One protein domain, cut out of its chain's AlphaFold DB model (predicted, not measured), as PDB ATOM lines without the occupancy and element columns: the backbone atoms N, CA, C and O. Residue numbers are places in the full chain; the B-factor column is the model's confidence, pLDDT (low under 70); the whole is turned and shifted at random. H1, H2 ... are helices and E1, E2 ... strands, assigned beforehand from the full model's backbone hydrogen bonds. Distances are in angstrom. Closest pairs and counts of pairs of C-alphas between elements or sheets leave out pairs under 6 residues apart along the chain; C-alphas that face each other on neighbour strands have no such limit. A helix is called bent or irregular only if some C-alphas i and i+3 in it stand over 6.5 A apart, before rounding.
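AT A GLANCE: This is residues 33 to 242 of the 262 residues of a protein of Candidatus Magnetoglobus multicellularis str. Araruama (UniProt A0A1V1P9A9). Look for a small four-stranded sheet with H4 across one face; the long helix H1 and arm H2a pass one end of it, and H2b and H3 make a helical hairpin that grazes it. H1 sticks out with residues 33 to 45, and the small strand hairpin E3 and E4 runs on into the sheet's edge strand E5. The printed part has 210 residues, with named elements in the order H1 H2 H3 E1 E2 H4 E3 E4 E5 E6; the class is mixed, and the sheet E2 E1 E6 E5 is antiparallel. It is compact, with a radius of gyration of the C-alphas of 17.9 A, yet elongated, spanning 59 by 36 by 32 A.

IN THESE COORDINATES: Find C-alpha 33 at (195.148, 157.682, 124.777); from there H1 runs 53.3 A to residue 69. H2, residues 74 to 108, was assigned as one helix by its hydrogen bonds but is bent, C-alphas 88 and 91 being 7.0 A apart: its arms are H2a, residues 74 to 88, 20.2 A, and H2b, residues 91 to 108, 25.8 A. H3 is residues 114 to 130, 24.1 A. E1, residues 137 to 143, begins at (159.365, 147.261, 136.848); E2 is 148 to 150, H4 181 to 191, E3 201 to 204, E4 212 to 215 and E5 218 to 221. E6, residues 230 to 234, ends at (159.853, 152.924, 142.215).

HOW THE PARTS SIT: Start at the sheet: N 142 and O 231 of E1 and E6 are 3.0 A apart, N 141 and O 150 of E1 and E2 2.9 A, and N 218 and O 234 of E5 and E6 2.9 A, within hydrogen-bond range. H4 is on one face, two layers, at a height over the sheet of 8.9 A; it runs across the strands, at 64 degrees to E5 on the local plane. H2b and H3 touch, closest at C-alphas 103 and 117, 6.3 A, a shallow tilt of 19 degrees, opposite ways. H1, H2b and H3 form a bundle, up and down, each running against the one before. H1 and H2a touch at C-alphas 60 and 88, 5.2 A. In E3 and E4, N 203 and O 213 are 2.9 A apart. Every O i to N i+4 pair is within hydrogen-bond range in H1, H3 and H4, with 10 of 11 in H2a and 12 of 14 in H2b.

THE WHOLE: C-alphas 33 and 73 are the two farthest apart, 61.1 A. The printed part has no cut, and the link E2 to H4, residues 151 to 180, is long. The model's confidence is low, under 70, at 83 residues, among them 91 to 124 and 222 to 242.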
ATOM      1  N   MET A  33     195.199 158.920 123.995       81.75
ATOM      2  CA  MET A  33     195.148 157.682 124.777       81.75
ATOM      3  C   MET A  33     194.539 157.921 126.157       81.75
ATOM      4  O   MET A  33     193.614 157.214 126.542       81.75
ATOM      5  N   ILE A  34     194.959 158.980 126.853       76.75
ATOM      6  CA  ILE A  34     194.408 159.386 128.153       76.75
ATOM      7  C   ILE A  34     192.907 159.671 128.036       76.75
ATOM      8  O   ILE A  34     192.122 159.245 128.879       76.75
ATOM      9  N   LYS A  35     192.464 160.364 126.977       77.44
ATOM     10  CA  LYS A  35     191.028 160.605 126.750       77.44
ATOM     11  C   LYS A  35     190.255 159.307 126.535       77.44
ATOM     12  O   LYS A  35     189.156 159.177 127.073       77.44
ATOM     13  N   ALA A  36     190.811 158.375 125.763       81.62
ATOM     14  CA  ALA A  36     190.200 157.072 125.529       81.62
ATOM     15  C   ALA A  36     190.116 156.247 126.825       81.62
ATOM     16  O   ALA A  36     189.058 155.704 127.127       81.62
ATOM     17  N   GLU A  37     191.177 156.229 127.631       77.19
ATOM     18  CA  GLU A  37     191.229 155.527 128.916       77.19
ATOM     19  C   GLU A  37     190.247 156.118 129.934       77.19
ATOM     20  O   GLU A  37     189.477 155.387 130.551       77.19
ATOM     21  N   ILE A  38     190.175 157.449 130.043       73.81
ATOM     22  CA  ILE A  38     189.184 158.132 130.887       73.81
ATOM     23  C   ILE A  38     187.758 157.779 130.449       73.81
ATOM     24  O   ILE A  38     186.875 157.626 131.295       73.81
ATOM     25  N   GLN A  39     187.502 157.694 129.143       75.88
ATOM     26  CA  GLN A  39     186.181 157.345 128.629       75.88
ATOM     27  C   GLN A  39     185.835 155.883 128.928       75.88
ATOM     28  O   GLN A  39     184.747 155.626 129.441       75.88
ATOM     29  N   ALA A  40     186.765 154.957 128.689       79.00
ATOM     30  CA  ALA A  40     186.599 153.542 129.008       79.00
ATOM     31  C   ALA A  40     186.358 153.331 130.510       79.00
ATOM     32  O   ALA A  40     185.395 152.671 130.889       79.00
ATOM     33  N   TYR A  41     187.142 153.990 131.367       73.19
ATOM     34  CA  TYR A  41     186.955 153.962 132.817       73.19
ATOM     35  C   TYR A  41     185.575 154.492 133.234       73.19
ATOM     36  O   TYR A  41     184.904 153.911 134.084       73.19
ATOM     37  N   LYS A  42     185.102 155.589 132.626       74.12
ATOM     38  CA  LYS A  42     183.756 156.129 132.900       74.12
ATOM     39  C   LYS A  42     182.645 155.171 132.479       74.12
ATOM     40  O   LYS A  42     181.628 155.100 133.169       74.12
ATOM     41  N   GLU A  43     182.805 154.489 131.350       78.38
ATOM     42  CA  GLU A  43     181.849 153.494 130.859       78.38
ATOM     43  C   GLU A  43     181.832 152.255 131.754       78.38
ATOM     44  O   GLU A  43     180.760 151.855 132.202       78.38
ATOM     45  N   GLU A  44     182.998 151.740 132.140       78.56
ATOM     46  CA  GLU A  44     183.122 150.632 133.090       78.56
ATOM     47  C   GLU A  44     182.462 150.968 134.434       78.56
ATOM     48  O   GLU A  44     181.644 150.204 134.947       78.56
ATOM     49  N   GLN A  45     182.736 152.152 134.991       76.56
ATOM     50  CA  GLN A  45     182.105 152.607 136.233       76.56
ATOM     51  C   GLN A  45     180.582 152.748 136.102       76.56
ATOM     52  O   GLN A  45     179.850 152.477 137.058       76.56
ATOM     53  N   PHE A  46     180.086 153.174 134.939       77.81
ATOM     54  CA  PHE A  46     178.650 153.227 134.671       77.81
ATOM     55  C   PHE A  46     178.037 151.827 134.643       77.81
ATOM     56  O   PHE A  46     177.017 151.607 135.298       77.81
ATOM     57  N   ASP A  47     178.665 150.887 133.940       82.69
ATOM     58  CA  ASP A  47     178.182 149.514 133.798       82.69
ATOM     59  C   ASP A  47     178.208 148.764 135.134       82.69
ATOM     60  O   ASP A  47     177.226 148.109 135.492       82.69
ATOM     61  N   LEU A  48     179.264 148.937 135.936       81.19
ATOM     62  CA  LEU A  48     179.359 148.386 137.290       81.19
ATOM     63  C   LEU A  48     178.236 148.911 138.194       81.19
ATOM     64  O   LEU A  48     177.542 148.130 138.851       81.19
ATOM     65  N   LYS A  49     178.003 150.231 138.203       76.81
ATOM     66  CA  LYS A  49     176.918 150.847 138.988       76.81
ATOM     67  C   LYS A  49     175.541 150.404 138.503       76.81
ATOM     68  O   LYS A  49     174.656 150.145 139.322       76.81
ATOM     69  N   HIS A  50     175.348 150.306 137.189       81.06
ATOM     70  CA  HIS A  50     174.109 149.817 136.587       81.06
ATOM     71  C   HIS A  50     173.812 148.383 137.003       81.06
ATOM     72  O   HIS A  50     172.710 148.111 137.488       81.06
ATOM     73  N   ALA A  51     174.793 147.492 136.871       85.12
ATOM     74  CA  ALA A  51     174.674 146.091 137.242       85.12
ATOM     75  C   ALA A  51     174.364 145.938 138.735       85.12
ATOM     76  O   ALA A  51     173.404 145.249 139.084       85.12
ATOM     77  N   TYR A  52     175.101 146.645 139.597       82.81
ATOM     78  CA  TYR A  52     174.890 146.628 141.042       82.81
ATOM     79  C   TYR A  52     173.473 147.074 141.426       82.81
ATOM     80  O   TYR A  52     172.744 146.341 142.091       82.81
ATOM     81  N   LEU A  53     173.023 148.243 140.958       76.50
ATOM     82  CA  LEU A  53     171.681 148.747 141.277       76.50
ATOM     83  C   LEU A  53     170.580 147.837 140.728       76.50
ATOM     84  O   LEU A  53     169.567 147.611 141.393       76.50
ATOM     85  N   LYS A  54     170.761 147.301 139.518       81.81
ATOM     86  CA  LYS A  54     169.817 146.364 138.907       81.81
ATOM     87  C   LYS A  54     169.693 145.082 139.727       81.81
ATOM     88  O   LYS A  54     168.574 144.618 139.943       81.81
ATOM     89  N   ASP A  55     170.808 144.517 140.174       85.06
ATOM     90  CA  ASP A  55     170.834 143.317 141.011       85.06
ATOM     91  C   ASP A  55     170.115 143.540 142.348       85.06
ATOM     92  O   ASP A  55     169.216 142.781 142.719       85.06
ATOM     93  N   GLN A  56     170.406 144.657 143.012       80.31
ATOM     94  CA  GLN A  56     169.784 145.026 144.285       80.31
ATOM     95  C   GLN A  56     168.270 145.219 144.141       80.31
ATOM     96  O   GLN A  56     167.489 144.687 144.933       80.31
ATOM     97  N   LEU A  57     167.830 145.895 143.074       77.38
ATOM     98  CA  LEU A  57     166.407 146.058 142.773       77.38
ATOM     99  C   LEU A  57     165.730 144.729 142.428       77.38
ATOM    100  O   LEU A  57     164.597 144.497 142.843       77.38
ATOM    101  N   ASN A  58     166.397 143.832 141.704       79.44
ATOM    102  CA  ASN A  58     165.852 142.505 141.415       79.44
ATOM    103  C   ASN A  58     165.728 141.646 142.672       79.44
ATOM    104  O   ASN A  58     164.702 140.995 142.865       79.44
ATOM    105  N   THR A  59     166.724 141.685 143.551       81.62
ATOM    106  CA  THR A  59     166.692 140.980 144.834       81.62
ATOM    107  C   THR A  59     165.538 141.484 145.694       81.62
ATOM    108  O   THR A  59     164.703 140.688 146.134       81.62
ATOM    109  N   ALA A  60     165.404 142.807 145.836       74.19
ATOM    110  CA  ALA A  60     164.259 143.439 146.488       74.19
ATOM    111  C   ALA A  60     162.928 142.955 145.889       74.19
ATOM    112  O   ALA A  60     162.018 142.547 146.613       74.19
ATOM    113  N   MET A  61     162.825 142.923 144.558       72.62
ATOM    114  CA  MET A  61     161.629 142.458 143.855       72.62
ATOM    115  C   MET A  61     161.286 140.999 144.133       72.62
ATOM    116  O   MET A  61     160.120 140.689 144.382       72.62
ATOM    117  N   VAL A  62     162.267 140.102 144.088       77.88
ATOM    118  CA  VAL A  62     162.061 138.673 144.349       77.88
ATOM    119  C   VAL A  62     161.591 138.457 145.787       77.88
ATOM    120  O   VAL A  62     160.652 137.690 146.017       77.88
ATOM    121  N   LEU A  63     162.183 139.167 146.753       74.12
ATOM    122  CA  LEU A  63     161.777 139.105 148.159       74.12
ATOM    123  C   LEU A  63     160.342 139.607 148.353       74.12
ATOM    124  O   LEU A  63     159.532 138.924 148.983       74.12
ATOM    125  N   LEU A  64     159.987 140.739 147.744       71.06
ATOM    126  CA  LEU A  64     158.626 141.279 147.800       71.06
ATOM    127  C   LEU A  64     157.603 140.349 147.151       71.06
ATOM    128  O   LEU A  64     156.526 140.145 147.706       71.06
ATOM    129  N   GLN A  65     157.930 139.754 146.003       69.88
ATOM    130  CA  GLN A  65     157.066 138.768 145.352       69.88
ATOM    131  C   GLN A  65     156.855 137.533 146.234       69.88
ATOM    132  O   GLN A  65     155.748 136.993 146.279       69.88
ATOM    133  N   ARG A  66     157.893 137.085 146.949       71.06
ATOM    134  CA  ARG A  66     157.797 135.962 147.889       71.06
ATOM    135  C   ARG A  66     156.870 136.294 149.058       71.06
ATOM    136  O   ARG A  66     155.952 135.518 149.315       71.06
ATOM    137  N   ILE A  67     157.058 137.454 149.689       66.94
ATOM    138  CA  ILE A  67     156.205 137.940 150.788       66.94
ATOM    139  C   ILE A  67     154.752 138.077 150.315       66.94
ATOM    140  O   ILE A  67     153.829 137.583 150.954       66.94
ATOM    141  N   GLN A  68     154.533 138.661 149.135       62.06
ATOM    142  CA  GLN A  68     153.193 138.851 148.581       62.06
ATOM    143  C   GLN A  68     152.460 137.528 148.306       62.06
ATOM    144  O   GLN A  68     151.242 137.446 148.478       62.06
ATOM    145  N   ARG A  69     153.157 136.472 147.859       64.75
ATOM    146  CA  ARG A  69     152.521 135.169 147.585       64.75
ATOM    147  C   ARG A  69     151.918 134.539 148.838       64.75
ATOM    148  O   ARG A  69     150.905 133.851 148.706       64.75
ATOM    149  N   GLN A  70     152.503 134.805 150.002       62.84
ATOM    150  CA  GLN A  70     152.118 134.208 151.279       62.84
ATOM    151  C   GLN A  70     150.824 134.794 151.866       62.84
ATOM    152  O   GLN A  70     150.260 134.185 152.768       62.84
ATOM    153  N   TRP A  71     150.342 135.952 151.398       56.94
ATOM    154  CA  TRP A  71     149.269 136.688 152.085       56.94
ATOM    155  C   TRP A  71     147.901 136.578 151.392       56.94
ATOM    156  O   TRP A  71     147.807 136.511 150.156       56.94
ATOM    157  N   ASN A  72     146.849 136.553 152.224       55.53
ATOM    158  CA  ASN A  72     145.433 136.451 151.841       55.53
ATOM    159  C   ASN A  72     144.578 137.676 152.264       55.53
ATOM    160  O   ASN A  72     143.497 137.833 151.705       55.53
ATOM    161  N   ASP A  73     145.050 138.544 153.176       62.00
ATOM    162  CA  ASP A  73     144.354 139.760 153.660       62.00
ATOM    163  C   ASP A  73     145.007 141.053 153.109       62.00
ATOM    164  O   ASP A  73     146.231 141.198 153.122       62.00
ATOM    165  N   GLU A  74     144.191 141.981 152.591       56.84
ATOM    166  CA  GLU A  74     144.574 143.198 151.852       56.84
ATOM    167  C   GLU A  74     145.060 144.348 152.754       56.84
ATOM    168  O   GLU A  74     145.969 145.087 152.366       56.84
ATOM    169  N   ASN A  75     144.492 144.518 153.951       61.25
ATOM    170  CA  ASN A  75     144.783 145.698 154.778       61.25
ATOM    171  C   ASN A  75     146.076 145.539 155.577       61.25
ATOM    172  O   ASN A  75     146.899 146.457 155.595       61.25
ATOM    173  N   GLN A  76     146.301 144.357 156.158       63.12
ATOM    174  CA  GLN A  76     147.603 144.033 156.741       63.12
ATOM    175  C   GLN A  76     148.689 144.115 155.663       63.12
ATOM    176  O   GLN A  76     149.743 144.701 155.911       63.12
ATOM    177  N   PHE A  77     148.403 143.625 154.442       66.81
ATOM    178  CA  PHE A  77     149.317 143.683 153.295       66.81
ATOM    179  C   PHE A  77     149.863 145.072 153.042       66.81
ATOM    180  O   PHE A  77     151.073 145.217 152.961       66.81
ATOM    181  N   LEU A  78     149.023 146.095 152.938       65.25
ATOM    182  CA  LEU A  78     149.492 147.426 152.556       65.25
ATOM    183  C   LEU A  78     150.425 148.062 153.596       65.25
ATOM    184  O   LEU A  78     151.420 148.673 153.201       65.25
ATOM    185  N   ALA A  79     150.137 147.894 154.889       65.88
ATOM    186  CA  ALA A  79     150.954 148.451 155.968       65.88
ATOM    187  C   ALA A  79     152.336 147.781 156.040       65.88
ATOM    188  O   ALA A  79     153.370 148.453 156.022       65.88
ATOM    189  N   ASP A  80     152.369 146.450 156.026       67.50
ATOM    190  CA  ASP A  80     153.617 145.685 156.084       67.50
ATOM    191  C   ASP A  80     154.412 145.778 154.778       67.50
ATOM    192  O   ASP A  80     155.644 145.833 154.781       67.50
ATOM    193  N   TYR A  81     153.711 145.844 153.645       69.62
ATOM    194  CA  TYR A  81     154.306 146.043 152.331       69.62
ATOM    195  C   TYR A  81     155.006 147.389 152.242       69.62
ATOM    196  O   TYR A  81     156.115 147.431 151.726       69.62
ATOM    197  N   GLN A  82     154.421 148.470 152.762       67.81
ATOM    198  CA  GLN A  82     155.073 149.780 152.767       67.81
ATOM    199  C   GLN A  82     156.399 149.740 153.537       67.81
ATOM    200  O   GLN A  82     157.419 150.178 153.008       67.81
ATOM    201  N   ASN A  83     156.408 149.149 154.734       70.31
ATOM    202  CA  ASN A  83     157.614 149.043 155.558       70.31
ATOM    203  C   ASN A  83     158.688 148.159 154.903       70.31
ATOM    204  O   ASN A  83     159.858 148.532 154.846       70.31
ATOM    205  N   ARG A  84     158.299 147.005 154.350       67.69
ATOM    206  CA  ARG A  84     159.231 146.063 153.704       67.69
ATOM    207  C   ARG A  84     159.735 146.568 152.355       67.69
ATOM    208  O   ARG A  84     160.910 146.400 152.050       67.69
ATOM    209  N   LEU A  85     158.871 147.196 151.558       70.88
ATOM    210  CA  LEU A  85     159.240 147.851 150.302       70.88
ATOM    211  C   LEU A  85     160.245 148.961 150.574       70.88
ATOM    212  O   LEU A  85     161.264 149.014 149.899       70.88
ATOM    213  N   LYS A  86     159.994 149.788 151.592       69.44
ATOM    214  CA  LYS A  86     160.930 150.822 152.021       69.44
ATOM    215  C   LYS A  86     162.288 150.222 152.373       69.44
ATOM    216  O   LYS A  86     163.266 150.573 151.738       69.44
ATOM    217  N   LEU A  87     162.347 149.261 153.296       69.81
ATOM    218  CA  LEU A  87     163.613 148.642 153.718       69.81
ATOM    219  C   LEU A  87     164.418 148.067 152.546       69.81
ATOM    220  O   LEU A  87     165.635 148.225 152.484       69.81
ATOM    221  N   LEU A  88     163.737 147.417 151.602       68.25
ATOM    222  CA  LEU A  88     164.377 146.804 150.440       68.25
ATOM    223  C   LEU A  88     164.791 147.822 149.370       68.25
ATOM    224  O   LEU A  88     165.689 147.541 148.579       68.25
ATOM    225  N   LEU A  89     164.141 148.985 149.323       69.25
ATOM    226  CA  LEU A  89     164.432 150.040 148.356       69.25
ATOM    227  C   LEU A  89     165.272 151.182 148.931       69.25
ATOM    228  O   LEU A  89     165.816 151.946 148.147       69.25
ATOM    229  N   ASP A  90     165.426 151.282 150.250       70.25
ATOM    230  CA  ASP A  90     166.130 152.371 150.930       70.25
ATOM    231  C   ASP A  90     167.581 152.463 150.479       70.25
ATOM    232  O   ASP A  90     168.055 153.546 150.165       70.25
ATOM    233  N   MET A  91     168.284 151.334 150.395       68.88
ATOM    234  CA  MET A  91     169.680 151.325 149.961       68.88
ATOM    235  C   MET A  91     169.832 151.815 148.508       68.88
ATOM    236  O   MET A  91     170.503 152.831 148.302       68.88
ATOM    237  N   PRO A  92     169.188 151.195 147.493       63.34
ATOM    238  CA  PRO A  92     169.311 151.683 146.123       63.34
ATOM    239  C   PRO A  92     168.740 153.098 145.963       63.34
ATOM    240  O   PRO A  92     169.281 153.880 145.190       63.34
ATOM    241  N   TYR A  93     167.692 153.467 146.706       68.56
ATOM    242  CA  TYR A  93     167.152 154.826 146.724       68.56
ATOM    243  C   TYR A  93     168.161 155.843 147.264       68.56
ATOM    244  O   TYR A  93     168.412 156.845 146.601       68.56
ATOM    245  N   ASN A  94     168.767 155.585 148.422       68.12
ATOM    246  CA  ASN A  94     169.728 156.487 149.049       68.12
ATOM    247  C   ASN A  94     170.981 156.641 148.192       68.12
ATOM    248  O   ASN A  94     171.470 157.753 148.043       68.12
ATOM    249  N   LEU A  95     171.466 155.569 147.558       66.31
ATOM    250  CA  LEU A  95     172.565 155.677 146.594       66.31
ATOM    251  C   LEU A  95     172.208 156.597 145.421       66.31
ATOM    252  O   LEU A  95     173.006 157.448 145.036       66.31
ATOM    253  N   LEU A  96     170.997 156.454 144.876       65.19
ATOM    254  CA  LEU A  96     170.517 157.280 143.768       65.19
ATOM    255  C   LEU A  96     170.315 158.742 144.178       65.19
ATOM    256  O   LEU A  96     170.656 159.647 143.417       65.19
ATOM    257  N   VAL A  97     169.760 158.977 145.366       64.44
ATOM    258  CA  VAL A  97     169.512 160.319 145.899       64.44
ATOM    259  C   VAL A  97     170.796 161.014 146.294       64.44
ATOM    260  O   VAL A  97     170.948 162.175 145.943       64.44
ATOM    261  N   ASN A  98     171.727 160.329 146.952       65.69
ATOM    262  CA  ASN A  98     173.026 160.901 147.289       65.69
ATOM    263  C   ASN A  98     173.763 161.297 146.014       65.69
ATOM    264  O   ASN A  98     174.145 162.448 145.874       65.69
ATOM    265  N   GLN A  99     173.813 160.413 145.012       63.72
ATOM    266  CA  GLN A  99     174.438 160.743 143.734       63.72
ATOM    267  C   GLN A  99     173.747 161.918 143.023       63.72
ATOM    268  O   GLN A  99     174.414 162.734 142.398       63.72
ATOM    269  N   TYR A 100     172.417 162.023 143.097       62.09
ATOM    270  CA  TYR A 100     171.687 163.176 142.563       62.09
ATOM    271  C   TYR A 100     171.976 164.464 143.353       62.09
ATOM    272  O   TYR A 100     172.188 165.513 142.750       62.09
ATOM    273  N   ASN A 101     171.995 164.391 144.683       59.94
ATOM    274  CA  ASN A 101     172.214 165.524 145.577       59.94
ATOM    275  C   ASN A 101     173.651 166.043 145.501       59.94
ATOM    276  O   ASN A 101     173.825 167.255 145.470       59.94
ATOM    277  N   ASP A 102     174.651 165.168 145.387       61.31
ATOM    278  CA  ASP A 102     176.056 165.541 145.180       61.31
ATOM    279  C   ASP A 102     176.208 166.410 143.920       61.31
ATOM    280  O   ASP A 102     176.925 167.408 143.917       61.31
ATOM    281  N   ILE A 103     175.457 166.080 142.863       54.28
ATOM    282  CA  ILE A 103     175.427 166.853 141.614       54.28
ATOM    283  C   ILE A 103     174.697 168.184 141.806       54.28
ATOM    284  O   ILE A 103     175.112 169.199 141.255       54.28
ATOM    285  N   MET A 104     173.592 168.202 142.555       51.44
ATOM    286  CA  MET A 104     172.841 169.438 142.804       51.44
ATOM    287  C   MET A 104     173.590 170.398 143.741       51.44
ATOM    288  O   MET A 104     173.524 171.603 143.532       51.44
ATOM    289  N   GLN A 105     174.338 169.892 144.727       55.00
ATOM    290  CA  GLN A 105     175.199 170.708 145.590       55.00
ATOM    291  C   GLN A 105     176.408 171.265 144.838       55.00
ATOM    292  O   GLN A 105     176.796 172.405 145.090       55.00
ATOM    293  N   SER A 106     176.989 170.517 143.890       49.53
ATOM    294  CA  SER A 106     178.096 171.052 143.092       49.53
ATOM    295  C   SER A 106     177.651 172.215 142.195       49.53
ATOM    296  O   SER A 106     178.412 173.165 142.053       49.53
ATOM    297  N   ILE A 107     176.403 172.200 141.699       48.12
ATOM    298  CA  ILE A 107     175.799 173.292 140.902       48.12
ATOM    299  C   ILE A 107     175.717 174.622 141.674       48.12
ATOM    300  O   ILE A 107     175.818 175.688 141.071       48.12
ATOM    301  N   ASP A 108     175.535 174.578 142.996       47.31
ATOM    302  CA  ASP A 108     175.365 175.780 143.832       47.31
ATOM    303  C   ASP A 108     176.709 176.349 144.341       47.31
ATOM    304  O   ASP A 108     176.809 177.484 144.818       47.31
ATOM    305  N   SER A 109     177.790 175.570 144.214       46.41
ATOM    306  CA  SER A 109     179.140 175.993 144.580       46.41
ATOM    307  C   SER A 109     179.759 176.863 143.473       46.41
ATOM    308  O   SER A 109     179.768 176.501 142.304       46.41
ATOM    309  N   LYS A 110     180.272 178.047 143.841       45.75
ATOM    310  CA  LYS A 110     180.666 179.186 142.971       45.75
ATOM    311  C   LYS A 110     181.788 178.948 141.933       45.75
ATOM    312  O   LYS A 110     182.362 179.919 141.440       45.75
ATOM    313  N   THR A 111     182.094 177.711 141.554       44.53
ATOM    314  CA  THR A 111     183.059 177.395 140.488       44.53
ATOM    315  C   THR A 111     182.350 176.618 139.375       44.53
ATOM    316  O   THR A 111     182.397 175.391 139.357       44.53
ATOM    317  N   PRO A 112     181.660 177.300 138.445       45.56
ATOM    318  CA  PRO A 112     180.812 176.637 137.472       45.56
ATOM    319  C   PRO A 112     181.669 175.990 136.387       45.56
ATOM    320  O   PRO A 112     182.086 176.645 135.431       45.56
ATOM    321  N   ASN A 113     181.855 174.676 136.466       49.62
ATOM    322  CA  ASN A 113     181.992 173.895 135.246       49.62
ATOM    323  C   ASN A 113     180.610 173.337 134.892       49.62
ATOM    324  O   ASN A 113     180.356 172.138 134.991       49.62
ATOM    325  N   LEU A 114     179.714 174.238 134.461       41.19
ATOM    326  CA  LEU A 114     178.326 173.957 134.055       41.19
ATOM    327  C   LEU A 114     178.214 172.740 133.115       41.19
ATOM    328  O   LEU A 114     177.234 171.998 133.148       41.19
ATOM    329  N   ILE A 115     179.239 172.488 132.294       40.53
ATOM    330  CA  ILE A 115     179.306 171.334 131.389       40.53
ATOM    331  C   ILE A 115     179.504 170.018 132.163       40.53
ATOM    332  O   ILE A 115     178.863 169.016 131.841       40.53
ATOM    333  N   GLN A 116     180.352 169.993 133.193       48.06
ATOM    334  CA  GLN A 116     180.606 168.812 134.028       48.06
ATOM    335  C   GLN A 116     179.374 168.434 134.867       48.06
ATOM    336  O   GLN A 116     179.025 167.255 134.972       48.06
ATOM    337  N   GLU A 117     178.655 169.428 135.377       44.38
ATOM    338  CA  GLU A 117     177.428 169.257 136.164       44.38
ATOM    339  C   GLU A 117     176.239 168.789 135.312       44.38
ATOM    340  O   GLU A 117     175.577 167.802 135.648       44.38
ATOM    341  N   MET A 118     176.015 169.411 134.147       46.09
ATOM    342  CA  MET A 118     174.992 168.968 133.189       46.09
ATOM    343  C   MET A 118     175.248 167.541 132.689       46.09
ATOM    344  O   MET A 118     174.304 166.769 132.488       46.09
ATOM    345  N   ASN A 119     176.516 167.169 132.496       54.97
ATOM    346  CA  ASN A 119     176.896 165.806 132.130       54.97
ATOM    347  C   ASN A 119     176.605 164.814 133.261       54.97
ATOM    348  O   ASN A 119     176.149 163.705 132.986       54.97
ATOM    349  N   SER A 120     176.776 165.225 134.516       61.06
ATOM    350  CA  SER A 120     176.530 164.378 135.684       61.06
ATOM    351  C   SER A 120     175.034 164.136 135.906       61.06
ATOM    352  O   SER A 120     174.615 162.987 136.075       61.06
ATOM    353  N   GLN A 121     174.188 165.168 135.788       60.94
ATOM    354  CA  GLN A 121     172.729 165.007 135.876       60.94
ATOM    355  C   GLN A 121     172.200 164.112 134.747       60.94
ATOM    356  O   GLN A 121     171.426 163.185 134.994       60.94
ATOM    357  N   LYS A 122     172.646 164.337 133.503       68.81
ATOM    358  CA  LYS A 122     172.295 163.471 132.365       68.81
ATOM    359  C   LYS A 122     172.732 162.029 132.597       68.81
ATOM    360  O   LYS A 122     171.997 161.119 132.226       68.81
ATOM    361  N   HIS A 123     173.889 161.813 133.216       69.06
ATOM    362  CA  HIS A 123     174.411 160.482 133.506       69.06
ATOM    363  C   HIS A 123     173.568 159.742 134.552       69.06
ATOM    364  O   HIS A 123     173.188 158.596 134.321       69.06
ATOM    365  N   VAL A 124     173.174 160.407 135.643       68.94
ATOM    366  CA  VAL A 124     172.264 159.827 136.649       68.94
ATOM    367  C   VAL A 124     170.882 159.560 136.060       68.94
ATOM    368  O   VAL A 124     170.330 158.475 136.239       68.94
ATOM    369  N   LEU A 125     170.325 160.498 135.292       74.38
ATOM    370  CA  LEU A 125     169.046 160.287 134.615       74.38
ATOM    371  C   LEU A 125     169.128 159.152 133.581       74.38
ATOM    372  O   LEU A 125     168.184 158.372 133.467       74.38
ATOM    373  N   LYS A 126     170.256 158.998 132.871       81.00
ATOM    374  CA  LYS A 126     170.518 157.870 131.960       81.00
ATOM    375  C   LYS A 126     170.581 156.546 132.722       81.00
ATOM    376  O   LYS A 126     169.935 155.587 132.301       81.00
ATOM    377  N   LEU A 127     171.290 156.507 133.853       75.06
ATOM    378  CA  LEU A 127     171.356 155.349 134.745       75.06
ATOM    379  C   LEU A 127     169.943 154.949 135.186       75.06
ATOM    380  O   LEU A 127     169.487 153.858 134.855       75.06
ATOM    381  N   LEU A 128     169.192 155.874 135.787       75.62
ATOM    382  CA  LEU A 128     167.798 155.670 136.197       75.62
ATOM    383  C   LEU A 128     166.912 155.200 135.041       75.62
ATOM    384  O   LEU A 128     166.106 154.280 135.203       75.62
ATOM    385  N   LYS A 129     167.092 155.783 133.852       82.25
ATOM    386  CA  LYS A 129     166.331 155.419 132.655       82.25
ATOM    387  C   LYS A 129     166.605 153.994 132.194       82.25
ATOM    388  O   LYS A 129     165.710 153.341 131.653       82.25
ATOM    389  N   SER A 130     167.820 153.505 132.396       83.06
ATOM    390  CA  SER A 130     168.245 152.159 132.009       83.06
ATOM    391  C   SER A 130     167.912 151.079 133.043       83.06
ATOM    392  O   SER A 130     167.946 149.894 132.711       83.06
ATOM    393  N   LEU A 131     167.543 151.446 134.275       76.25
ATOM    394  CA  LEU A 131     167.175 150.474 135.304       76.25
ATOM    395  C   LEU A 131     165.816 149.825 134.989       76.25
ATOM    396  O   LEU A 131     164.793 150.487 134.775       76.25
ATOM    397  N   ARG A 132     165.817 148.492 134.949       80.12
ATOM    398  CA  ARG A 132     164.638 147.621 134.849       80.12
ATOM    399  C   ARG A 132     164.771 146.514 135.876       80.12
ATOM    400  O   ARG A 132     165.864 145.979 136.044       80.12
ATOM    401  N   PHE A 133     163.663 146.164 136.517       73.19
ATOM    402  CA  PHE A 133     163.628 145.118 137.536       73.19
ATOM    403  C   PHE A 133     162.325 144.321 137.467       73.19
ATOM    404  O   PHE A 133     161.262 144.859 137.141       73.19
ATOM    405  N   GLY A 134     162.402 143.025 137.766       68.38
ATOM    406  CA  GLY A 134     161.308 142.088 137.488       68.38
ATOM    407  C   GLY A 134     160.842 142.135 136.021       68.38
ATOM    408  O   GLY A 134     161.585 142.557 135.136       68.38
ATOM    409  N   ASP A 135     159.591 141.743 135.753       70.69
ATOM    410  CA  ASP A 135     159.098 141.633 134.364       70.69
ATOM    411  C   ASP A 135     158.706 142.971 133.724       70.69
ATOM    412  O   ASP A 135     158.748 143.111 132.500       70.69
ATOM    413  N   ASN A 136     158.243 143.923 134.542       72.94
ATOM    414  CA  ASN A 136     157.624 145.182 134.103       72.94
ATOM    415  C   ASN A 136     157.982 146.377 135.013       72.94
ATOM    416  O   ASN A 136     157.318 147.417 134.956       72.94
ATOM    417  N   GLY A 137     158.962 146.225 135.906       73.75
ATOM    418  CA  GLY A 137     159.365 147.261 136.848       73.75
ATOM    419  C   GLY A 137     160.328 148.266 136.220       73.75
ATOM    420  O   GLY A 137     161.243 147.910 135.477       73.75
ATOM    421  N   TYR A 138     160.091 149.542 136.501       78.44
ATOM    422  CA  TYR A 138     160.893 150.662 136.024       78.44
ATOM    423  C   TYR A 138     160.837 151.806 137.038       78.44
ATOM    424  O   TYR A 138     159.932 151.856 137.877       78.44
ATOM    425  N   ILE A 139     161.794 152.724 136.926       78.19
ATOM    426  CA  ILE A 139     161.837 153.973 137.691       78.19
ATOM    427  C   ILE A 139     161.418 155.105 136.767       78.19
ATOM    428  O   ILE A 139     161.870 155.170 135.625       78.19
ATOM    429  N   TRP A 140     160.564 155.994 137.251       79.06
ATOM    430  CA  TRP A 140     160.321 157.275 136.598       79.06
ATOM    431  C   TRP A 140     160.666 158.416 137.547       79.06
ATOM    432  O   TRP A 140     160.595 158.263 138.769       79.06
ATOM    433  N   VAL A 141     161.075 159.541 136.965       77.88
ATOM    434  CA  VAL A 141     161.508 160.735 137.689       77.88
ATOM    435  C   VAL A 141     160.713 161.924 137.187       77.88
ATOM    436  O   VAL A 141     160.649 162.162 135.982       77.88
ATOM    437  N   MET A 142     160.131 162.686 138.100       80.25
ATOM    438  CA  MET A 142     159.373 163.899 137.797       80.25
ATOM    439  C   MET A 142     159.774 165.003 138.763       80.25
ATOM    440  O   MET A 142     160.098 164.703 139.904       80.25
ATOM    441  N   ASN A 143     159.735 166.268 138.353       75.88
ATOM    442  CA  ASN A 143     160.025 167.354 139.280       75.88
ATOM    443  C   ASN A 143     158.812 167.807 140.118       75.88
ATOM    444  O   ASN A 143     157.680 167.389 139.866       75.88
ATOM    445  N   ALA A 144     159.025 168.707 141.093       77.00
ATOM    446  CA  ALA A 144     157.950 169.319 141.906       77.00
ATOM    447  C   ALA A 144     156.809 169.901 141.083       77.00
ATOM    448  O   ALA A 144     155.658 169.894 141.511       77.00
ATOM    449  N   ARG A 145     157.150 170.457 139.923       80.19
ATOM    450  CA  ARG A 145     156.222 171.134 139.018       80.19
ATOM    451  C   ARG A 145     155.518 170.143 138.093       80.19
ATOM    452  O   ARG A 145     154.996 170.536 137.060       80.19
ATOM    453  N   CYS A 146     155.540 168.859 138.439       84.62
ATOM    454  CA  CYS A 146     154.986 167.766 137.655       84.62
ATOM    455  C   CYS A 146     155.592 167.631 136.245       84.62
ATOM    456  O   CYS A 146     154.960 167.055 135.363       84.62
ATOM    457  N   LYS A 147     156.809 168.137 136.002       83.81
ATOM    458  CA  LYS A 147     157.515 167.932 134.731       83.81
ATOM    459  C   LYS A 147     158.230 166.592 134.750       83.81
ATOM    460  O   LYS A 147     159.106 166.372 135.587       83.81
ATOM    461  N   MET A 148     157.873 165.694 133.840       84.38
ATOM    462  CA  MET A 148     158.507 164.382 133.741       84.38
ATOM    463  C   MET A 148     159.938 164.535 133.217       84.38
ATOM    464  O   MET A 148     160.153 165.103 132.150       84.38
ATOM    465  N   LEU A 149     160.920 164.030 133.957       79.44
ATOM    466  CA  LEU A 149     162.335 164.073 133.581       79.44
ATOM    467  C   LEU A 149     162.765 162.770 132.904       79.44
ATOM    468  O   LEU A 149     163.472 162.801 131.904       79.44
ATOM    469  N   VAL A 150     162.312 161.630 133.433       79.50
ATOM    470  CA  VAL A 150     162.630 160.291 132.917       79.50
ATOM    471  C   VAL A 150     161.403 159.403 133.032       79.50
ATOM    472  O   VAL A 150     160.846 159.250 134.118       79.50
ATOM    473  N   ASN A 151     161.003 158.764 131.934       86.44
ATOM    474  CA  ASN A 151     159.983 157.725 131.941       86.44
ATOM    475  C   ASN A 151     160.324 156.635 130.920       86.44
ATOM    476  O   ASN A 151     159.972 156.734 129.741       86.44
ATOM    477  N   PRO A 152     160.957 155.541 131.360       83.56
ATOM    478  CA  PRO A 152     161.496 154.561 130.434       83.56
ATOM    479  C   PRO A 152     160.429 153.710 129.747       83.56
ATOM    480  O   PRO A 152     160.668 153.191 128.660       83.56
ATOM    481  N   ALA A 153     159.267 153.558 130.388       85.00
ATOM    482  CA  ALA A 153     158.110 152.878 129.817       85.00
ATOM    483  C   ALA A 153     157.333 153.791 128.857       85.00
ATOM    484  O   ALA A 153     156.765 153.325 127.874       85.00
ATOM    485  N   PHE A 154     157.304 155.095 129.137       86.81
ATOM    486  CA  PHE A 154     156.452 156.057 128.450       86.81
ATOM    487  C   PHE A 154     157.240 157.309 128.061       86.81
ATOM    488  O   PHE A 154     156.944 158.410 128.522       86.81
ATOM    489  N   GLN A 155     158.222 157.135 127.174       90.12
ATOM    490  CA  GLN A 155     159.166 158.192 126.778       90.12
ATOM    491  C   GLN A 155     158.482 159.453 126.239       90.12
ATOM    492  O   GLN A 155     158.987 160.550 126.430       90.12
ATOM    493  N   LYS A 156     157.295 159.316 125.633       90.38
ATOM    494  CA  LYS A 156     156.501 160.455 125.149       90.38
ATOM    495  C   LYS A 156     156.147 161.457 126.250       90.38
ATOM    496  O   LYS A 156     155.883 162.603 125.925       90.38
ATOM    497  N   LEU A 157     156.116 161.033 127.515       88.94
ATOM    498  CA  LEU A 157     155.829 161.909 128.649       88.94
ATOM    499  C   LEU A 157     157.042 162.751 129.056       88.94
ATOM    500  O   LEU A 157     156.847 163.771 129.703       88.94
ATOM    501  N   GLU A 158     158.270 162.347 128.713       88.50
ATOM    502  CA  GLU A 158     159.492 163.067 129.093       88.50
ATOM    503  C   GLU A 158     159.467 164.508 128.557       88.50
ATOM    504  O   GLU A 158     159.093 164.768 127.417       88.50
ATOM    505  N   GLY A 159     159.824 165.467 129.411       86.38
ATOM    506  CA  GLY A 159     159.774 166.899 129.124       86.38
ATOM    507  C   GLY A 159     158.400 167.551 129.302       86.38
ATOM    508  O   GLY A 159     158.349 168.774 129.436       86.38
ATOM    509  N   GLN A 160     157.306 166.783 129.364       91.69
ATOM    510  CA  GLN A 160     155.954 167.326 129.528       91.69
ATOM    511  C   GLN A 160     155.645 167.679 130.984       91.69
ATOM    512  O   GLN A 160     156.044 166.968 131.909       91.69
ATOM    513  N   THR A 161     154.876 168.750 131.177       91.88
ATOM    514  CA  THR A 161     154.249 169.098 132.459       91.88
ATOM    515  C   THR A 161     152.933 168.339 132.600       91.88
ATOM    516  O   THR A 161     152.055 168.454 131.750       91.88
ATOM    517  N   LEU A 162     152.791 167.561 133.673       89.88
ATOM    518  CA  LEU A 162     151.700 166.603 133.858       89.88
ATOM    519  C   LEU A 162     150.656 167.035 134.900       89.88
ATOM    520  O   LEU A 162     149.837 166.213 135.306       89.88
ATOM    521  N   THR A 163     150.668 168.301 135.328       89.69
ATOM    522  CA  THR A 163     149.739 168.855 136.333       89.69
ATOM    523  C   THR A 163     148.282 168.518 136.016       89.69
ATOM    524  O   THR A 163     147.602 167.941 136.859       89.69
ATOM    525  N   ASP A 164     147.863 168.755 134.770       90.12
ATOM    526  CA  ASP A 164     146.500 168.512 134.280       90.12
ATOM    527  C   ASP A 164     146.476 167.439 133.188       90.12
ATOM    528  O   ASP A 164     145.735 167.519 132.207       90.12
ATOM    529  N   TYR A 165     147.341 166.428 133.316       89.88
ATOM    530  CA  TYR A 165     147.490 165.409 132.285       89.88
ATOM    531  C   TYR A 165     146.166 164.686 132.005       89.88
ATOM    532  O   TYR A 165     145.583 164.023 132.874       89.88
ATOM    533  N   THR A 166     145.728 164.765 130.749       86.19
ATOM    534  CA  THR A 166     144.549 164.059 130.259       86.19
ATOM    535  C   THR A 166     144.947 162.866 129.403       86.19
ATOM    536  O   THR A 166     145.946 162.861 128.684       86.19
ATOM    537  N   ARG A 167     144.130 161.819 129.460       79.56
ATOM    538  CA  ARG A 167     144.226 160.662 128.584       79.56
ATOM    539  C   ARG A 167     142.879 160.446 127.907       79.56
ATOM    540  O   ARG A 167     141.876 160.260 128.586       79.56
ATOM    541  N   HIS A 168     142.865 160.449 126.571       81.56
ATOM    542  CA  HIS A 168     141.633 160.383 125.769       81.56
ATOM    543  C   HIS A 168     140.603 161.453 126.190       81.56
ATOM    544  O   HIS A 168     139.425 161.156 126.364       81.56
ATOM    545  N   GLY A 169     141.073 162.682 126.438       80.00
ATOM    546  CA  GLY A 169     140.229 163.808 126.858       80.00
ATOM    547  C   GLY A 169     139.750 163.761 128.314       80.00
ATOM    548  O   GLY A 169     138.995 164.632 128.725       80.00
ATOM    549  N   ARG A 170     140.173 162.771 129.114       81.06
ATOM    550  CA  ARG A 170     139.796 162.657 130.531       81.06
ATOM    551  C   ARG A 170     140.994 162.888 131.436       81.06
ATOM    552  O   ARG A 170     142.032 162.256 131.247       81.06
ATOM    553  N   LEU A 171     140.838 163.761 132.428       83.06
ATOM    554  CA  LEU A 171     141.841 163.988 133.465       83.06
ATOM    555  C   LEU A 171     142.171 162.672 134.172       83.06
ATOM    556  O   LEU A 171     141.270 161.934 134.582       83.06
ATOM    557  N   VAL A 172     143.460 162.371 134.323       82.94
ATOM    558  CA  VAL A 172     143.863 161.211 135.115       82.94
ATOM    559  C   VAL A 172     143.900 161.600 136.586       82.94
ATOM    560  O   VAL A 172     144.694 162.447 136.991       82.94
ATOM    561  N   THR A 173     143.053 160.965 137.393       82.12
ATOM    562  CA  THR A 173     142.917 161.260 138.822       82.12
ATOM    563  C   THR A 173     143.500 160.163 139.706       82.12
ATOM    564  O   THR A 173     143.639 159.000 139.306       82.12
ATOM    565  N   ALA A 174     143.857 160.528 140.937       76.56
ATOM    566  CA  ALA A 174     144.236 159.553 141.953       76.56
ATOM    567  C   ALA A 174     143.012 158.748 142.423       76.56
ATOM    568  O   ALA A 174     141.936 159.304 142.645       76.56
ATOM    569  N   LYS A 175     143.176 157.426 142.588       68.12
ATOM    570  CA  LYS A 175     142.089 156.505 142.966       68.12
ATOM    571  C   LYS A 175     141.457 156.955 144.289       68.12
ATOM    572  O   LYS A 175     142.163 157.116 145.275       68.12
ATOM    573  N   GLY A 176     140.132 157.123 144.305       64.06
ATOM    574  CA  GLY A 176     139.396 157.589 145.487       64.06
ATOM    575  C   GLY A 176     139.366 159.113 145.668       64.06
ATOM    576  O   GLY A 176     138.901 159.582 146.697       64.06
ATOM    577  N   SER A 177     139.834 159.892 144.685       63.88
ATOM    578  CA  SER A 177     139.751 161.357 144.700       63.88
ATOM    579  C   SER A 177     139.431 161.926 143.312       63.88
ATOM    580  O   SER A 177     139.648 161.271 142.292       63.88
ATOM    581  N   GLN A 178     138.972 163.177 143.265       74.44
ATOM    582  CA  GLN A 178     138.885 163.965 142.027       74.44
ATOM    583  C   GLN A 178     140.175 164.762 141.743       74.44
ATOM    584  O   GLN A 178     140.213 165.572 140.823       74.44
ATOM    585  N   LYS A 179     141.245 164.547 142.523       83.44
ATOM    586  CA  LYS A 179     142.493 165.305 142.385       83.44
ATOM    587  C   LYS A 179     143.313 164.800 141.188       83.44
ATOM    588  O   LYS A 179     143.396 163.576 141.005       83.44
ATOM    589  N   PRO A 180     143.963 165.694 140.417       89.25
ATOM    590  CA  PRO A 180     144.906 165.301 139.376       89.25
ATOM    591  C   PRO A 180     146.013 164.395 139.934       89.25
ATOM    592  O   PRO A 180     146.567 164.656 141.006       89.25
ATOM    593  N   LEU A 181     146.325 163.311 139.219       87.44
ATOM    594  CA  LEU A 181     147.186 162.238 139.722       87.44
ATOM    595  C   LEU A 181     148.589 162.732 140.100       87.44
ATOM    596  O   LEU A 181     149.067 162.427 141.188       87.44
ATOM    597  N   PHE A 182     149.248 163.481 139.216       88.00
ATOM    598  CA  PHE A 182     150.648 163.878 139.389       88.00
ATOM    599  C   PHE A 182     150.851 164.910 140.510       88.00
ATOM    600  O   PHE A 182     151.701 164.670 141.370       88.00
ATOM    601  N   PRO A 183     150.037 165.981 140.610       88.69
ATOM    602  CA  PRO A 183     150.040 166.853 141.785       88.69
ATOM    603  C   PRO A 183     149.769 166.101 143.088       88.69
ATOM    604  O   PRO A 183     150.439 166.337 144.090       88.69
ATOM    605  N   TYR A 184     148.831 165.149 143.075       87.38
ATOM    606  CA  TYR A 184     148.544 164.328 144.250       87.38
ATOM    607  C   TYR A 184     149.747 163.470 144.671       87.38
ATOM    608  O   TYR A 184     150.032 163.368 145.863       87.38
ATOM    609  N   MET A 185     150.483 162.893 143.715       85.38
ATOM    610  CA  MET A 185     151.720 162.151 143.992       85.38
ATOM    611  C   MET A 185     152.778 163.039 144.650       85.38
ATOM    612  O   MET A 185     153.364 162.641 145.656       85.38
ATOM    613  N   VAL A 186     153.001 164.242 144.107       82.50
ATOM    614  CA  VAL A 186     153.963 165.208 144.661       82.50
ATOM    615  C   VAL A 186     153.563 165.606 146.077       82.50
ATOM    616  O   VAL A 186     154.407 165.584 146.970       82.50
ATOM    617  N   GLN A 187     152.284 165.915 146.301       85.44
ATOM    618  CA  GLN A 187     151.786 166.271 147.627       85.44
ATOM    619  C   GLN A 187     152.014 165.137 148.627       85.44
ATOM    620  O   GLN A 187     152.600 165.357 149.679       85.44
ATOM    621  N   LYS A 188     151.632 163.903 148.280       84.62
ATOM    622  CA  LYS A 188     151.803 162.753 149.175       84.62
ATOM    623  C   LYS A 188     153.261 162.457 149.495       84.62
ATOM    624  O   LYS A 188     153.567 162.136 150.639       84.62
ATOM    625  N   ALA A 189     154.151 162.588 148.516       78.31
ATOM    626  CA  ALA A 189     155.580 162.426 148.747       78.31
ATOM    627  C   ALA A 189     156.135 163.505 149.690       78.31
ATOM    628  O   ALA A 189     156.926 163.170 150.565       78.31
ATOM    629  N   LYS A 190     155.689 164.764 149.557       81.31
ATOM    630  CA  LYS A 190     156.045 165.854 150.483       81.31
ATOM    631  C   LYS A 190     155.538 165.588 151.900       81.31
ATOM    632  O   LYS A 190     156.327 165.653 152.832       81.31
ATOM    633  N   ASP A 191     154.262 165.229 152.043       84.50
ATOM    634  CA  ASP A 191     153.638 164.944 153.345       84.50
ATOM    635  C   ASP A 191     154.317 163.774 154.074       84.50
ATOM    636  O   ASP A 191     154.298 163.703 155.297       84.50
ATOM    637  N   SER A 192     154.891 162.834 153.317       77.56
ATOM    638  CA  SER A 192     155.524 161.621 153.850       77.56
ATOM    639  C   SER A 192     157.051 161.697 153.870       77.56
ATOM    640  O   SER A 192     157.700 160.675 154.087       77.56
ATOM    641  N   TYR A 193     157.654 162.860 153.613       72.19
ATOM    642  CA  TYR A 193     159.105 163.034 153.698       72.19
ATOM    643  C   TYR A 193     159.596 162.825 155.145       72.19
ATOM    644  O   TYR A 193     158.931 163.286 156.073       72.19
ATOM    645  N   PRO A 194     160.744 162.151 155.373       65.81
ATOM    646  CA  PRO A 194     161.673 161.558 154.396       65.81
ATOM    647  C   PRO A 194     161.321 160.133 153.949       65.81
ATOM    648  O   PRO A 194     162.017 159.540 153.130       65.81
ATOM    649  N   ASN A 195     160.239 159.567 154.472       68.38
ATOM    650  CA  ASN A 195     159.936 158.142 154.374       68.38
ATOM    651  C   ASN A 195     159.321 157.704 153.039       68.38
ATOM    652  O   ASN A 195     159.348 156.514 152.731       68.38
ATOM    653  N   GLY A 196     158.784 158.635 152.249       71.38
ATOM    654  CA  GLY A 196     158.095 158.339 150.994       71.38
ATOM    655  C   GLY A 196     156.674 157.799 151.192       71.38
ATOM    656  O   GLY A 196     156.280 157.385 152.279       71.38
ATOM    657  N   ALA A 197     155.880 157.827 150.123       74.38
ATOM    658  CA  ALA A 197     154.460 157.491 150.141       74.38
ATOM    659  C   ALA A 197     154.126 156.348 149.180       74.38
ATOM    660  O   ALA A 197     154.481 156.387 147.997       74.38
ATOM    661  N   LEU A 198     153.373 155.364 149.671       74.81
ATOM    662  CA  LEU A 198     152.760 154.340 148.837       74.81
ATOM    663  C   LEU A 198     151.497 154.897 148.174       74.81
ATOM    664  O   LEU A 198     150.636 155.484 148.829       74.81
ATOM    665  N   LEU A 199     151.367 154.714 146.863       76.69
ATOM    666  CA  LEU A 199     150.258 155.267 146.090       76.69
ATOM    667  C   LEU A 199     149.556 154.176 145.302       76.69
ATOM    668  O   LEU A 199     150.190 153.326 144.696       76.69
ATOM    669  N   GLN A 200     148.226 154.229 145.264       75.25
ATOM    670  CA  GLN A 200     147.413 153.332 144.450       75.25
ATOM    671  C   GLN A 200     146.740 154.097 143.322       75.25
ATOM    672  O   GLN A 200     145.979 155.034 143.558       75.25
ATOM    673  N   TYR A 201     146.950 153.660 142.087       77.00
ATOM    674  CA  TYR A 201     146.251 154.215 140.928       77.00
ATOM    675  C   TYR A 201     146.144 153.188 139.805       77.00
ATOM    676  O   TYR A 201     146.695 152.090 139.887       77.00
ATOM    677  N   ARG A 202     145.386 153.513 138.756       78.44
ATOM    678  CA  ARG A 202     145.372 152.722 137.522       78.44
ATOM    679  C   ARG A 202     146.193 153.440 136.470       78.44
ATOM    680  O   ARG A 202     146.038 154.642 136.286       78.44
ATOM    681  N   TRP A 203     147.042 152.701 135.776       83.12
ATOM    682  CA  TRP A 203     147.881 153.243 134.717       83.12
ATOM    683  C   TRP A 203     148.167 152.189 133.660       83.12
ATOM    684  O   TRP A 203     147.970 150.995 133.896       83.12
ATOM    685  N   SER A 204     148.625 152.638 132.498       82.88
ATOM    686  CA  SER A 204     148.905 151.769 131.365       82.88
ATOM    687  C   SER A 204     149.954 150.700 131.678       82.88
ATOM    688  O   SER A 204     150.877 150.891 132.490       82.88
ATOM    689  N   ASP A 205     149.812 149.565 131.006       80.88
ATOM    690  CA  ASP A 205     150.838 148.541 130.904       80.88
ATOM    691  C   ASP A 205     152.019 149.067 130.067       80.88
ATOM    692  O   ASP A 205     151.792 149.632 128.998       80.88
ATOM    693  N   PRO A 206     153.274 148.949 130.546       78.94
ATOM    694  CA  PRO A 206     154.448 149.305 129.749       78.94
ATOM    695  C   PRO A 206     154.520 148.580 128.402       78.94
ATOM    696  O   PRO A 206     155.058 149.136 127.451       78.94
ATOM    697  N   LYS A 207     153.985 147.354 128.319       80.38
ATOM    698  CA  LYS A 207     153.961 146.542 127.091       80.38
ATOM    699  C   LYS A 207     152.731 146.819 126.224       80.38
ATOM    700  O   LYS A 207     152.762 146.552 125.030       80.38
ATOM    701  N   ASP A 208     151.665 147.362 126.812       81.69
ATOM    702  CA  ASP A 208     150.424 147.689 126.109       81.69
ATOM    703  C   ASP A 208     149.757 148.943 126.697       81.69
ATOM    704  O   ASP A 208     149.081 148.909 127.731       81.69
ATOM    705  N   TRP A 209     149.880 150.068 125.984       77.12
ATOM    706  CA  TRP A 209     149.325 151.348 126.426       77.12
ATOM    707  C   TRP A 209     147.801 151.305 126.614       77.12
ATOM    708  O   TRP A 209     147.253 152.074 127.409       77.12
ATOM    709  N   LYS A 210     147.086 150.426 125.904       79.69
ATOM    710  CA  LYS A 210     145.620 150.317 125.975       79.69
ATOM    711  C   LYS A 210     145.172 149.613 127.253       79.69
ATOM    712  O   LYS A 210     144.109 149.930 127.786       79.69
ATOM    713  N   LYS A 211     145.999 148.722 127.794       81.56
ATOM    714  CA  LYS A 211     145.671 147.922 128.970       81.56
ATOM    715  C   LYS A 211     145.900 148.702 130.261       81.56
ATOM    716  O   LYS A 211     147.024 149.034 130.625       81.56
ATOM    717  N   MET A 212     144.819 148.967 130.991       79.75
ATOM    718  CA  MET A 212     144.876 149.617 132.302       79.75
ATOM    719  C   MET A 212     145.046 148.604 133.425       79.75
ATOM    720  O   MET A 212     144.172 147.767 133.659       79.75
ATOM    721  N   GLN A 213     146.113 148.758 134.199       74.62
ATOM    722  CA  GLN A 213     146.399 147.931 135.364       74.62
ATOM    723  C   GLN A 213     146.476 148.763 136.636       74.62
ATOM    724  O   GLN A 213     146.818 149.944 136.608       74.62
ATOM    725  N   LYS A 214     146.127 148.143 137.763       73.75
ATOM    726  CA  LYS A 214     146.388 148.729 139.078       73.75
ATOM    727  C   LYS A 214     147.908 148.804 139.269       73.75
ATOM    728  O   LYS A 214     148.616 147.881 138.877       73.75
ATOM    729  N   LYS A 215     148.388 149.898 139.848       75.62
ATOM    730  CA  LYS A 215     149.788 150.133 140.203       75.62
ATOM    731  C   LYS A 215     149.871 150.495 141.679       75.62
ATOM    732  O   LYS A 215     148.962 151.142 142.201       75.62
ATOM    733  N   LEU A 216     150.957 150.056 142.309       73.38
ATOM    734  CA  LEU A 216     151.269 150.313 143.712       73.38
ATOM    735  C   LEU A 216     152.726 150.766 143.854       73.38
ATOM    736  O   LEU A 216     153.555 149.988 144.324       73.38
ATOM    737  N   PRO A 217     153.084 151.954 143.350       75.31
ATOM    738  CA  PRO A 217     154.430 152.450 143.548       75.31
ATOM    739  C   PRO A 217     154.650 153.085 144.913       75.31
ATOM    740  O   PRO A 217     153.724 153.598 145.547       75.31
ATOM    741  N   MET A 218     155.929 153.182 145.253       73.62
ATOM    742  CA  MET A 218     156.442 154.078 146.274       73.62
ATOM    743  C   MET A 218     157.024 155.331 145.615       73.62
ATOM    744  O   MET A 218     157.806 155.250 144.666       73.62
ATOM    745  N   CYS A 219     156.593 156.494 146.087       76.31
ATOM    746  CA  CYS A 219     157.079 157.801 145.662       76.31
ATOM    747  C   CYS A 219     157.905 158.417 146.781       76.31
ATOM    748  O   CYS A 219     157.409 158.545 147.899       76.31
ATOM    749  N   VAL A 220     159.129 158.836 146.481       71.25
ATOM    750  CA  VAL A 220     160.014 159.454 147.469       71.25
ATOM    751  C   VAL A 220     160.604 160.744 146.903       71.25
ATOM    752  O   VAL A 220     160.690 160.926 145.686       71.25
ATOM    753  N   ILE A 221     160.946 161.663 147.800       70.12
ATOM    754  CA  ILE A 221     161.437 163.009 147.509       70.12
ATOM    755  C   ILE A 221     162.793 163.211 148.194       70.12
ATOM    756  O   ILE A 221     162.959 162.837 149.353       70.12
ATOM    757  N   SER A 222     163.757 163.784 147.469       60.47
ATOM    758  CA  SER A 222     165.138 163.953 147.942       60.47
ATOM    759  C   SER A 222     165.364 165.183 148.828       60.47
ATOM    760  O   SER A 222     166.203 165.125 149.718       60.47
ATOM    761  N   ASN A 223     164.634 166.282 148.605       62.16
ATOM    762  CA  ASN A 223     164.683 167.499 149.425       62.16
ATOM    763  C   ASN A 223     163.418 168.359 149.167       62.16
ATOM    764  O   ASN A 223     163.174 168.740 148.017       62.16
ATOM    765  N   PRO A 224     162.580 168.653 150.180       53.53
ATOM    766  CA  PRO A 224     161.368 169.456 150.007       53.53
ATOM    767  C   PRO A 224     161.606 170.976 149.903       53.53
ATOM    768  O   PRO A 224     160.681 171.671 149.477       53.53
ATOM    769  N   GLY A 225     162.792 171.487 150.267       49.53
ATOM    770  CA  GLY A 225     163.070 172.922 150.452       49.53
ATOM    771  C   GLY A 225     163.327 173.745 149.181       49.53
ATOM    772  O   GLY A 225     162.788 174.840 149.060       49.53
ATOM    773  N   ASP A 226     164.062 173.218 148.195       51.06
ATOM    774  CA  ASP A 226     164.703 174.072 147.165       51.06
ATOM    775  C   ASP A 226     163.998 174.119 145.796       51.06
ATOM    776  O   ASP A 226     164.531 174.619 144.807       51.06
ATOM    777  N   GLY A 227     162.775 173.592 145.676       44.16
ATOM    778  CA  GLY A 227     161.969 173.713 144.446       44.16
ATOM    779  C   GLY A 227     162.486 172.946 143.209       44.16
ATOM    780  O   GLY A 227     161.747 172.809 142.229       44.16
ATOM    781  N   SER A 228     163.689 172.369 143.270       45.75
ATOM    782  CA  SER A 228     164.363 171.506 142.281       45.75
ATOM    783  C   SER A 228     164.094 170.003 142.500       45.75
ATOM    784  O   SER A 228     164.841 169.148 142.021       45.75
ATOM    785  N   LEU A 229     162.993 169.690 143.204       51.56
ATOM    786  CA  LEU A 229     162.500 168.348 143.549       51.56
ATOM    787  C   LEU A 229     162.733 167.328 142.432       51.56
ATOM    788  O   LEU A 229     162.276 167.553 141.317       51.56
ATOM    789  N   GLY A 230     163.307 166.173 142.763       49.22
ATOM    790  CA  GLY A 230     163.165 164.936 142.001       49.22
ATOM    791  C   GLY A 230     162.258 163.976 142.770       49.22
ATOM    792  O   GLY A 230     162.630 163.480 143.827       49.22
ATOM    793  N   LEU A 231     161.055 163.727 142.261       50.97
ATOM    794  CA  LEU A 231     160.201 162.619 142.672       50.97
ATOM    795  C   LEU A 231     160.698 161.375 141.941       50.97
ATOM    796  O   LEU A 231     160.431 161.227 140.747       50.97
ATOM    797  N   ALA A 232     161.425 160.505 142.636       50.50
ATOM    798  CA  ALA A 232     161.775 159.188 142.124       50.50
ATOM    799  C   ALA A 232     160.697 158.205 142.571       50.50
ATOM    800  O   ALA A 232     160.394 158.064 143.758       50.50
ATOM    801  N   CYS A 233     160.079 157.547 141.602       55.00
ATOM    802  CA  CYS A 233     159.022 156.600 141.870       55.00
ATOM    803  C   CYS A 233     159.461 155.208 141.441       55.00
ATOM    804  O   CYS A 233     159.681 154.940 140.254       55.00
ATOM    805  N   MET A 234     159.580 154.330 142.430       51.44
ATOM    806  CA  MET A 234     159.853 152.924 142.215       51.44
ATOM    807  C   MET A 234     158.548 152.134 142.235       51.44
ATOM    808  O   MET A 234     157.745 152.213 143.164       51.44
ATOM    809  N   LEU A 235     158.448 151.276 141.221       50.97
ATOM    810  CA  LEU A 235     157.776 149.981 141.243       50.97
ATOM    811  C   LEU A 235     156.306 149.880 140.793       50.97
ATOM    812  O   LEU A 235     155.432 150.676 141.110       50.97
ATOM    813  N   ASN A 236     156.031 148.802 140.052       47.28
ATOM    814  CA  ASN A 236     154.721 148.411 139.538       47.28
ATOM    815  C   ASN A 236     154.510 146.920 139.844       47.28
ATOM    816  O   ASN A 236     154.857 146.075 139.027       47.28
ATOM    817  N   LEU A 237     154.020 146.590 141.044       41.31
ATOM    818  CA  LEU A 237     154.016 145.199 141.522       41.31
ATOM    819  C   LEU A 237     152.702 144.446 141.215       41.31
ATOM    820  O   LEU A 237     152.699 143.232 141.036       41.31
ATOM    821  N   ILE A 238     151.577 145.153 141.049       44.41
ATOM    822  CA  ILE A 238     150.259 144.509 140.871       44.41
ATOM    823  C   ILE A 238     150.093 143.843 139.485       44.41
ATOM    824  O   ILE A 238     149.286 142.923 139.340       44.41
ATOM    825  N   SER A 239     150.886 144.225 138.477       40.25
ATOM    826  CA  SER A 239     150.811 143.643 137.124       40.25
ATOM    827  C   SER A 239     151.103 142.143 137.064       40.25
ATOM    828  O   SER A 239     150.654 141.469 136.141       40.25
ATOM    829  N   ASN A 240     151.845 141.629 138.048       40.34
ATOM    830  CA  ASN A 240     152.376 140.266 138.061       40.34
ATOM    831  C   ASN A 240     151.550 139.294 138.925       40.34
ATOM    832  O   ASN A 240     151.970 138.163 139.167       40.34
ATOM    833  N   LEU A 241     150.365 139.704 139.394       42.62
ATOM    834  CA  LEU A 241     149.454 138.806 140.106       42.62
ATOM    835  C   LEU A 241     148.900 137.717 139.164       42.62
ATOM    836  O   LEU A 241     148.449 138.051 138.066       42.62
ATOM    837  N   PRO A 242     148.800 136.447 139.603       37.94
ATOM    838  CA  PRO A 242     148.004 135.441 138.906       37.94
ATOM    839  C   PRO A 242     146.554 135.927 138.767       37.94
ATOM    840  O   PRO A 242     145.969 136.400 139.746       37.94
TER     841      PRO A 242